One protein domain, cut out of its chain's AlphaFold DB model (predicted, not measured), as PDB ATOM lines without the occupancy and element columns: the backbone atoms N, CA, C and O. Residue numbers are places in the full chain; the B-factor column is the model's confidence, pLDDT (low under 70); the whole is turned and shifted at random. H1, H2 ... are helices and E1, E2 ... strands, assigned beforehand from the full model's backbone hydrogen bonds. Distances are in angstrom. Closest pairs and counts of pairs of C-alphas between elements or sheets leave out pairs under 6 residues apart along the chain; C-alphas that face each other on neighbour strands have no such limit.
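Overview. This is residues 4 to 73 of the 172 residues of an uncharacterized protein of Pseudactinotalea sp. HY158 (UniProt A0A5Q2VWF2). A strongly twisted sheet of five antiparallel strands, in the order E4, E3, E2, E1, E5, makes the middle layer, and one helix packs on each of its faces, H2 on one and H1 on the other. This gives three layers, with E1 and E2 near the middle and both helices running along E1. The printed part has 70 residues, with two named helices and five named strands in the order E1, E2, E3, E4, H1, E5, H2, and its class is mixed, helices and strands. It is compact, with a radius of gyration of the C-alphas of 11.0 A, and rounded, with spans of 27 by 27 by 23 A.

Arrangement. In the sheet, E1, residues 4 to 8, is an inner strand, and its antiparallel neighbours are E2, residues 15 to 18, and E5, residues 53 to 59. Between E1 and E2, a hairpin, N 16 and O 7 are 2.8 A apart, within hydrogen-bond range. Between E1 and E5, N 5 and O 57 are 2.8 A apart. E3, residues 24 to 27, forms a hairpin with E2, with N 27 and O 15 at 2.8 A. E4, residues 36 to 38, is an edge strand and forms a hairpin with E3, with N 26 and O 36 at 2.8 A. E1 to E4 are a meander, each strand the antiparallel neighbour of the one before. H1, residues 40 to 48, is on the sheet at a height of 9.0 A, over E1 and only just over E2, where 3 of its C-alphas fall. It runs along the strands, at 29 degrees to E1 on the local plane, only just short of slantwise. The closest C-alphas of H1 and E1 are those of Ile 47 and Ala 7, 7.1 A apart. H2, residues 62 to 72, is on the opposite face at a height of 8.7 A, over E1 and along it at 26 degrees on the local plane; only 2 of its C-alphas fall on E2, so it is only just not over E2. The closest C-alphas of H2 and E1 are those of Leu 65 and Leu 5, 7.0 A apart. H1 and H2 are apart. In both helices every O i to N i+4 pair is within hydrogen-bond range.

Along the chain. E5, the longest strand, runs 17.1 A from C-alpha 53 to C-alpha 59. E1 begins at C-alpha 4, (-48.624, -10.788, -38.656), and measures 11.3 A; E2 measures 10.3 A, E3 10.0 A and E4 6.3 A. H1 begins at C-alpha 40, (-49.867, -24.658, -38.196), and measures 12.3 A. H2 measures 15.5 A and ends at C-alpha 72, (-38.952, -8.058, -50.918).

Size, cuts and confidence. The two C-alphas farthest apart are those of Glu 49 and Asp 60, 29.6 A. The printed part has no cut and no long link. The mean pLDDT of the printed part is 80.1; it is under 70 at residues 10 to 13, 29 to 32, 46, 48 to 51 and 72 to 73.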
ATOM      1  N   LEU A   4     -49.944 -10.195 -38.841       91.62
ATOM      2  CA  LEU A   4     -48.624 -10.788 -38.656       91.62
ATOM      3  C   LEU A   4     -48.166 -11.456 -39.952       91.62
ATOM      4  O   LEU A   4     -48.821 -12.372 -40.443       91.62
ATOM      5  N   LEU A   5     -47.026 -11.031 -40.489       90.50
ATOM      6  CA  LEU A   5     -46.288 -11.771 -41.507       90.50
ATOM      7  C   LEU A   5     -45.420 -12.812 -40.801       90.50
ATOM      8  O   LEU A   5     -44.429 -12.461 -40.165       90.50
ATOM      9  N   VAL A   6     -45.807 -14.079 -40.905       91.69
ATOM     10  CA  VAL A   6     -45.154 -15.192 -40.202       91.69
ATOM     11  C   VAL A   6     -43.922 -15.637 -40.968       91.69
ATOM     12  O   VAL A   6     -42.820 -15.695 -40.426       91.69
ATOM     13  N   ALA A   7     -44.101 -15.906 -42.256       86.12
ATOM     14  CA  ALA A   7     -43.036 -16.356 -43.129       86.12
ATOM     15  C   ALA A   7     -43.272 -15.851 -44.548       86.12
ATOM     16  O   ALA A   7     -44.412 -15.632 -44.957       86.12
ATOM     17  N   ALA A   8     -42.206 -15.678 -45.314       81.81
ATOM     18  CA  ALA A   8     -42.313 -15.421 -46.739       81.81
ATOM     19  C   ALA A   8     -41.208 -16.153 -47.476       81.81
ATOM     20  O   ALA A   8     -40.103 -16.319 -46.965       81.81
ATOM     21  N   ALA A   9     -41.504 -16.558 -48.700       71.06
ATOM     22  CA  ALA A   9     -40.465 -16.922 -49.632       71.06
ATOM     23  C   ALA A   9     -39.558 -15.706 -49.855       71.06
ATOM     24  O   ALA A   9     -40.001 -14.552 -49.782       71.06
ATOM     25  N   ARG A  10     -38.277 -15.965 -50.116       62.62
ATOM     26  CA  ARG A  10     -37.252 -14.923 -50.231       62.62
ATOM     27  C   ARG A  10     -37.605 -13.861 -51.271       62.62
ATOM     28  O   ARG A  10     -37.238 -12.701 -51.096       62.62
ATOM     29  N   TYR A  11     -38.334 -14.254 -52.313       62.97
ATOM     30  CA  TYR A  11     -38.756 -13.386 -53.401       62.97
ATOM     31  C   TYR A  11     -40.249 -13.067 -53.357       62.97
ATOM     32  O   TYR A  11     -40.778 -12.609 -54.358       62.97
ATOM     33  N   GLY A  12     -40.924 -13.288 -52.221       64.12
ATOM     34  CA  GLY A  12     -42.323 -12.930 -51.969       64.12
ATOM     35  C   GLY A  12     -43.370 -13.622 -52.849       64.12
ATOM     36  O   GLY A  12     -44.538 -13.246 -52.811       64.12
ATOM     37  N   GLU A  13     -42.996 -14.653 -53.604       66.25
ATOM     38  CA  GLU A  13     -43.886 -15.463 -54.441       66.25
ATOM     39  C   GLU A  13     -44.931 -16.244 -53.646       66.25
ATOM     40  O   GLU A  13     -46.020 -16.539 -54.148       66.25
ATOM     41  N   VAL A  14     -44.600 -16.545 -52.395       79.12
ATOM     42  CA  VAL A  14     -45.493 -17.117 -51.400       79.12
ATOM     43  C   VAL A  14     -45.233 -16.400 -50.090       79.12
ATOM     44  O   VAL A  14     -44.083 -16.188 -49.711       79.12
ATOM     45  N   TYR A  15     -46.286 -16.060 -49.361       87.88
ATOM     46  CA  TYR A  15     -46.135 -15.640 -47.976       87.88
ATOM     47  C   TYR A  15     -47.256 -16.180 -47.103       87.88
ATOM     48  O   TYR A  15     -48.343 -16.510 -47.577       87.88
ATOM     49  N   ILE A  16     -46.964 -16.307 -45.817       91.00
ATOM     50  CA  ILE A  16     -47.876 -16.797 -44.798       91.00
ATOM     51  C   ILE A  16     -48.142 -15.654 -43.833       91.00
ATOM     52  O   ILE A  16     -47.225 -15.131 -43.195       91.00
ATOM     53  N   SER A  17     -49.411 -15.286 -43.708       94.31
ATOM     54  CA  SER A  17     -49.871 -14.345 -42.695       94.31
ATOM     55  C   SER A  17     -50.637 -15.065 -41.596       94.31
ATOM     56  O   SER A  17     -51.229 -16.120 -41.833       94.31
ATOM     57  N   ARG A  18     -50.713 -14.440 -40.427       93.50
ATOM     58  CA  ARG A  18     -51.634 -14.815 -39.361       93.50
ATOM     59  C   ARG A  18     -52.547 -13.643 -39.035       93.50
ATOM     60  O   ARG A  18     -52.085 -12.516 -38.839       93.50
ATOM     61  N   ASP A  19     -53.840 -13.925 -39.002       88.44
ATOM     62  CA  ASP A  19     -54.866 -12.966 -38.621       88.44
ATOM     63  C   ASP A  19     -55.041 -12.870 -37.100       88.44
ATOM     64  O   ASP A  19     -54.488 -13.652 -36.327       88.44
ATOM     65  N   ALA A  20     -55.808 -11.868 -36.663       84.56
ATOM     66  CA  ALA A  20     -56.041 -11.583 -35.246       84.56
ATOM     67  C   ALA A  20     -56.844 -12.683 -34.525       84.56
ATOM     68  O   ALA A  20     -56.751 -12.817 -33.309       84.56
ATOM     69  N   ASP A  21     -57.614 -13.473 -35.273       87.00
ATOM     70  CA  ASP A  21     -58.309 -14.679 -34.809       87.00
ATOM     71  C   ASP A  21     -57.368 -15.893 -34.676       87.00
ATOM     72  O   ASP A  21     -57.766 -16.949 -34.191       87.00
ATOM     73  N   GLY A  22     -56.102 -15.739 -35.072       88.06
ATOM     74  CA  GLY A  22     -55.090 -16.779 -35.037       88.06
ATOM     75  C   GLY A  22     -55.032 -17.644 -36.294       88.06
ATOM     76  O   GLY A  22     -54.169 -18.522 -36.341       88.06
ATOM     77  N   THR A  23     -55.875 -17.381 -37.294       91.94
ATOM     78  CA  THR A  23     -55.958 -18.148 -38.542       91.94
ATOM     79  C   THR A  23     -54.743 -17.883 -39.428       91.94
ATOM     80  O   THR A  23     -54.385 -16.728 -39.676       91.94
ATOM     81  N   TYR A  24     -54.109 -18.945 -39.933       93.00
ATOM     82  CA  TYR A  24     -52.990 -18.837 -40.869       93.00
ATOM     83  C   TYR A  24     -53.488 -18.892 -42.309       93.00
ATOM     84  O   TYR A  24     -54.309 -19.734 -42.669       93.00
ATOM     85  N   ARG A  25     -52.967 -18.000 -43.150       93.25
ATOM     86  CA  ARG A  25     -53.325 -17.916 -44.566       93.25
ATOM     87  C   ARG A  25     -52.079 -17.892 -45.427       93.25
ATOM     88  O   ARG A  25     -51.164 -17.110 -45.170       93.25
ATOM     89  N   ARG A  26     -52.063 -18.730 -46.460       87.75
ATOM     90  CA  ARG A  26     -51.060 -18.736 -47.519       87.75
ATOM     91  C   ARG A  26     -51.531 -17.875 -48.679       87.75
ATOM     92  O   ARG A  26     -52.622 -18.068 -49.212       87.75
ATOM     93  N   HIS A  27     -50.656 -16.985 -49.111       86.62
ATOM     94  CA  HIS A  27     -50.879 -16.049 -50.199       86.62
ATOM     95  C   HIS A  27     -49.918 -16.345 -51.343       86.62
ATOM     96  O   HIS A  27     -48.747 -16.636 -51.107       86.62
ATOM     97  N   THR A  28     -50.405 -16.234 -52.576       80.38
ATOM     98  CA  THR A  28     -49.606 -16.343 -53.805       80.38
ATOM     99  C   THR A  28     -49.842 -15.103 -54.661       80.38
ATOM    100  O   THR A  28     -50.780 -15.110 -55.456       80.38
ATOM    101  N   PRO A  29     -49.026 -14.039 -54.532       69.44
ATOM    102  CA  PRO A  29     -49.253 -12.766 -55.228       69.44
ATOM    103  C   PRO A  29     -49.367 -12.874 -56.751       69.44
ATOM    104  O   PRO A  29     -50.062 -12.080 -57.375       69.44
ATOM    105  N   TYR A  30     -48.706 -13.865 -57.355       58.91
ATOM    106  CA  TYR A  30     -48.707 -14.068 -58.807       58.91
ATOM    107  C   TYR A  30     -49.856 -14.931 -59.325       58.91
ATOM    108  O   TYR A  30     -50.026 -15.038 -60.539       58.91
ATOM    109  N   ARG A  31     -50.628 -15.571 -58.440       54.09
ATOM    110  CA  ARG A  31     -51.752 -16.418 -58.837       54.09
ATOM    111  C   ARG A  31     -53.052 -15.744 -58.409       54.09
ATOM    112  O   ARG A  31     -53.289 -15.643 -57.207       54.09
ATOM    113  N   PRO A  32     -53.906 -15.311 -59.351       51.81
ATOM    114  CA  PRO A  32     -55.195 -14.738 -58.993       51.81
ATOM    115  C   PRO A  32     -56.019 -15.777 -58.222       51.81
ATOM    116  O   PRO A  32     -56.231 -16.894 -58.693       51.81
ATOM    117  N   GLY A  33     -56.441 -15.418 -57.013       70.31
ATOM    118  CA  GLY A  33     -57.179 -16.299 -56.116       70.31
ATOM    119  C   GLY A  33     -57.248 -15.745 -54.696       70.31
ATOM    120  O   GLY A  33     -56.449 -14.893 -54.311       70.31
ATOM    121  N   ALA A  34     -58.220 -16.227 -53.923       79.12
ATOM    122  CA  ALA A  34     -58.291 -15.917 -52.502       79.12
ATOM    123  C   ALA A  34     -57.143 -16.615 -51.744       79.12
ATOM    124  O   ALA A  34     -56.748 -17.723 -52.130       79.12
ATOM    125  N   PRO A  35     -56.621 -16.012 -50.661       85.44
ATOM    126  CA  PRO A  35     -55.672 -16.673 -49.775       85.44
ATOM    127  C   PRO A  35     -56.244 -17.991 -49.250       85.44
ATOM    128  O   PRO A  35     -57.431 -18.083 -48.936       85.44
ATOM    129  N   ILE A  36     -55.391 -19.006 -49.139       86.62
ATOM    130  CA  ILE A  36     -55.791 -20.341 -48.692       86.62
ATOM    131  C   ILE A  36     -55.536 -20.440 -47.194       86.62
ATOM    132  O   ILE A  36     -54.428 -20.163 -46.739       86.62
ATOM    133  N   GLU A  37     -56.544 -20.836 -46.427       92.06
ATOM    134  CA  GLU A  37     -56.367 -21.155 -45.012       92.06
ATOM    135  C   GLU A  37     -55.528 -22.425 -44.855       92.06
ATOM    136  O   GLU A  37     -55.778 -23.427 -45.525       92.06
ATOM    137  N   ILE A  38     -54.517 -22.366 -43.992       89.19
ATOM    138  CA  ILE A  38     -53.590 -23.474 -43.751       89.19
ATOM    139  C   ILE A  38     -53.443 -23.742 -42.254       89.19
ATOM    140  O   ILE A  38     -53.603 -22.851 -41.420       89.19
ATOM    141  N   GLY A  39     -53.122 -24.985 -41.900       90.12
ATOM    142  CA  GLY A  39     -52.856 -25.370 -40.514       90.12
ATOM    143  C   GLY A  39     -51.429 -25.034 -40.078       90.12
ATOM    144  O   GLY A  39     -50.517 -24.956 -40.899       90.12
ATOM    145  N   ILE A  40     -51.201 -24.927 -38.767       91.31
ATOM    146  CA  ILE A  40     -49.867 -24.658 -38.196       91.31
ATOM    147  C   ILE A  40     -48.805 -25.688 -38.621       91.31
ATOM    148  O   ILE A  40     -47.653 -25.331 -38.836       91.31
ATOM    149  N   ALA A  41     -49.191 -26.955 -38.816       86.44
ATOM    150  CA  ALA A  41     -48.281 -27.993 -39.301       86.44
ATOM    151  C   ALA A  41     -47.771 -27.707 -40.726       86.44
ATOM    152  O   ALA A  41     -46.607 -27.955 -41.025       86.44
ATOM    153  N   GLU A  42     -48.620 -27.142 -41.591       80.19
ATOM    154  CA  GLU A  42     -48.230 -26.748 -42.948       80.19
ATOM    155  C   GLU A  42     -47.327 -25.508 -42.928       80.19
ATOM    156  O   GLU A  42     -46.420 -25.404 -43.747       80.19
ATOM    157  N   VAL A  43     -47.510 -24.604 -41.957       83.88
ATOM    158  CA  VAL A  43     -46.614 -23.453 -41.742       83.88
ATOM    159  C   VAL A  43     -45.208 -23.915 -41.365       83.88
ATOM    160  O   VAL A  43     -44.236 -23.494 -41.991       83.88
ATOM    161  N   GLU A  44     -45.090 -24.796 -40.371       84.06
ATOM    162  CA  GLU A  44     -43.793 -25.314 -39.921       84.06
ATOM    163  C   GLU A  44     -43.104 -26.129 -41.024       84.06
ATOM    164  O   GLU A  44     -41.904 -25.976 -41.251       84.06
ATOM    165  N   TRP A  45     -43.868 -26.919 -41.787       77.31
ATOM    166  CA  TRP A  45     -43.350 -27.613 -42.965       77.31
ATOM    167  C   TRP A  45     -42.879 -26.639 -44.057       77.31
ATOM    168  O   TRP A  45     -41.810 -26.829 -44.637       77.31
ATOM    169  N   ALA A  46     -43.622 -25.557 -44.307       68.62
ATOM    170  CA  ALA A  46     -43.249 -24.546 -45.292       68.62
ATOM    171  C   ALA A  46     -41.927 -23.837 -44.936       68.62
ATOM    172  O   ALA A  46     -41.104 -23.576 -45.814       68.62
ATOM    173  N   ILE A  47     -41.705 -23.558 -43.649       72.69
ATOM    174  CA  ILE A  47     -40.470 -22.944 -43.142       72.69
ATOM    175  C   ILE A  47     -39.306 -23.946 -43.183       72.69
ATOM    176  O   ILE A  47     -38.228 -23.617 -43.672       72.69
ATOM    177  N   GLY A  48     -39.512 -25.167 -42.679       64.75
ATOM    178  CA  GLY A  48     -38.443 -26.155 -42.511       64.75
ATOM    179  C   GLY A  48     -37.997 -26.835 -43.806       64.75
ATOM    180  O   GLY A  48     -36.800 -26.980 -44.040       64.75
ATOM    181  N   GLU A  49     -38.947 -27.232 -44.653       64.50
ATOM    182  CA  GLU A  49     -38.685 -28.081 -45.827       64.50
ATOM    183  C   GLU A  49     -38.749 -27.303 -47.146       64.50
ATOM    184  O   GLU A  49     -38.007 -27.591 -48.083       64.50
ATOM    185  N   HIS A  50     -39.615 -26.289 -47.224       57.00
ATOM    186  CA  HIS A  50     -39.811 -25.478 -48.434       57.00
ATOM    187  C   HIS A  50     -38.987 -24.188 -48.464       57.00
ATOM    188  O   HIS A  50     -39.041 -23.454 -49.451       57.00
ATOM    189  N   GLY A  51     -38.210 -23.918 -47.411       62.25
ATOM    190  CA  GLY A  51     -37.251 -22.818 -47.381       62.25
ATOM    191  C   GLY A  51     -37.882 -21.428 -47.327       62.25
ATOM    192  O   GLY A  51     -37.272 -20.479 -47.822       62.25
ATOM    193  N   LEU A  52     -39.086 -21.290 -46.756       74.50
ATOM    194  CA  LEU A  52     -39.622 -19.969 -46.430       74.50
ATOM    195  C   LEU A  52     -38.821 -19.352 -45.279       74.50
ATOM    196  O   LEU A  52     -38.596 -19.982 -44.246       74.50
ATOM    197  N   ASP A  53     -38.462 -18.080 -45.430       78.12
ATOM    198  CA  ASP A  53     -37.818 -17.315 -44.373       78.12
ATOM    199  C   ASP A  53     -38.852 -16.972 -43.301       78.12
ATOM    200  O   ASP A  53     -39.887 -16.354 -43.579       78.12
ATOM    201  N   ARG A  54     -38.553 -17.333 -42.053       87.06
ATOM    202  CA  ARG A  54     -39.337 -16.908 -40.892       87.06
ATOM    203  C   ARG A  54     -39.110 -15.415 -40.636       87.06
ATOM    204  O   ARG A  54     -37.969 -14.957 -40.599       87.06
ATOM    205  N   ILE A  55     -40.192 -14.653 -40.492       87.62
ATOM    206  CA  ILE A  55     -40.164 -13.184 -40.400       87.62
ATOM    207  C   ILE A  55     -40.767 -12.687 -39.087       87.62
ATOM    208  O   ILE A  55     -40.186 -11.793 -38.481       87.62
ATOM    209  N   ASP A  56     -41.916 -13.232 -38.680       89.12
ATOM    210  CA  ASP A  56     -42.650 -12.855 -37.463       89.12
ATOM    211  C   ASP A  56     -42.736 -11.327 -37.233       89.12
ATOM    212  O   ASP A  56     -42.363 -10.807 -36.181       89.12
ATOM    213  N   ARG A  57     -43.224 -10.585 -38.239       90.19
ATOM    214  CA  ARG A  57     -43.343  -9.115 -38.200       90.19
ATOM    215  C   ARG A  57     -44.792  -8.650 -38.255       90.19
ATOM    216  O   ARG A  57     -45.531  -9.036 -39.158       90.19
ATOM    217  N   GLU A  58     -45.170  -7.770 -37.334       91.44
ATOM    218  CA  GLU A  58     -46.502  -7.162 -37.299       91.44
ATOM    219  C   GLU A  58     -46.613  -5.910 -38.180       91.44
ATOM    220  O   GLU A  58     -45.662  -5.142 -38.343       91.44
ATOM    221  N   PHE A  59     -47.808  -5.717 -38.736       88.94
ATOM    222  CA  PHE A  59     -48.200  -4.590 -39.571       88.94
ATOM    223  C   PHE A  59     -49.569  -4.056 -39.146       88.94
ATOM    224  O   PHE A  59     -50.478  -4.822 -38.815       88.94
ATOM    225  N   ASP A  60     -49.734  -2.737 -39.221       86.12
ATOM    226  CA  ASP A  60     -50.978  -2.059 -38.835       86.12
ATOM    227  C   ASP A  60     -52.103  -2.235 -39.863       86.12
ATOM    228  O   ASP A  60     -53.286  -2.144 -39.529       86.12
ATOM    229  N   THR A  61     -51.744  -2.482 -41.127       86.44
ATOM    230  CA  THR A  61     -52.689  -2.641 -42.236       86.44
ATOM    231  C   THR A  61     -52.253  -3.753 -43.186       86.44
ATOM    232  O   THR A  61     -51.063  -4.031 -43.338       86.44
ATOM    233  N   TRP A  62     -53.226  -4.357 -43.876       82.81
ATOM    234  CA  TRP A  62     -52.960  -5.314 -44.955       82.81
ATOM    235  C   TRP A  62     -52.132  -4.699 -46.081       82.81
ATOM    236  O   TRP A  62     -51.164  -5.306 -46.520       82.81
ATOM    237  N   ALA A  63     -52.443  -3.460 -46.470       84.75
ATOM    238  CA  ALA A  63     -51.698  -2.749 -47.504       84.75
ATOM    239  C   ALA A  63     -50.213  -2.571 -47.136       84.75
ATOM    240  O   ALA A  63     -49.348  -2.718 -47.993       84.75
ATOM    241  N   ALA A  64     -49.893  -2.297 -45.865       85.44
ATOM    242  CA  ALA A  64     -48.506  -2.185 -45.412       85.44
ATOM    243  C   ALA A  64     -47.773  -3.536 -45.413       85.44
ATOM    244  O   ALA A  64     -46.596  -3.591 -45.772       85.44
ATOM    245  N   LEU A  65     -48.463  -4.619 -45.041       87.69
ATOM    246  CA  LEU A  65     -47.924  -5.977 -45.118       87.69
ATOM    247  C   LEU A  65     -47.631  -6.356 -46.571       87.69
ATOM    248  O   LEU A  65     -46.516  -6.765 -46.889       87.69
ATOM    249  N   GLU A  66     -48.607  -6.176 -47.458       82.88
ATOM    250  CA  GLU A  66     -48.467  -6.459 -48.884       82.88
ATOM    251  C   GLU A  66     -47.353  -5.620 -49.506       82.88
ATOM    252  O   GLU A  66     -46.509  -6.167 -50.206       82.88
ATOM    253  N   ALA A  67     -47.273  -4.324 -49.192       83.00
ATOM    254  CA  ALA A  67     -46.185  -3.464 -49.649       83.00
ATOM    255  C   ALA A  67     -44.813  -3.951 -49.157       83.00
ATOM    256  O   ALA A  67     -43.843  -3.910 -49.908       83.00
ATOM    257  N   ALA A  68     -44.714  -4.450 -47.922       82.62
ATOM    258  CA  ALA A  68     -43.472  -5.011 -47.398       82.62
ATOM    259  C   ALA A  68     -43.085  -6.335 -48.075       82.62
ATOM    260  O   ALA A  68     -41.897  -6.585 -48.276       82.62
ATOM    261  N   VAL A  69     -44.057  -7.169 -48.452       79.00
ATOM    262  CA  VAL A  69     -43.816  -8.367 -49.271       79.00
ATOM    263  C   VAL A  69     -43.391  -7.966 -50.686       79.00
ATOM    264  O   VAL A  69     -42.380  -8.456 -51.176       79.00
ATOM    265  N   GLN A  70     -44.087  -7.014 -51.310       71.75
ATOM    266  CA  GLN A  70     -43.763  -6.476 -52.638       71.75
ATOM    267  C   GLN A  70     -42.397  -5.789 -52.690       71.75
ATOM    268  O   GLN A  70     -41.702  -5.888 -53.690       71.75
ATOM    269  N   ALA A  71     -41.955  -5.153 -51.606       71.06
ATOM    270  CA  ALA A  71     -40.607  -4.597 -51.514       71.06
ATOM    271  C   ALA A  71     -39.511  -5.677 -51.411       71.06
ATOM    272  O   ALA A  71     -38.349  -5.396 -51.697       71.06
ATOM    273  N   ARG A  72     -39.861  -6.897 -50.975       65.75
ATOM    274  CA  ARG A  72     -38.952  -8.058 -50.918       65.75
ATOM    275  C   ARG A  72     -38.958  -8.865 -52.201       65.75
ATOM    276  O   ARG A  72     -37.965  -9.524 -52.483       65.75
ATOM    277  N   ILE A  73     -40.047  -8.797 -52.964       56.06
ATOM    278  CA  ILE A  73     -40.098  -9.277 -54.337       56.06
ATOM    279  C   ILE A  73     -39.040  -8.484 -55.118       56.06
ATOM    280  O   ILE A  73     -39.219  -7.281 -55.328       56.06
TER     281      ILE A  73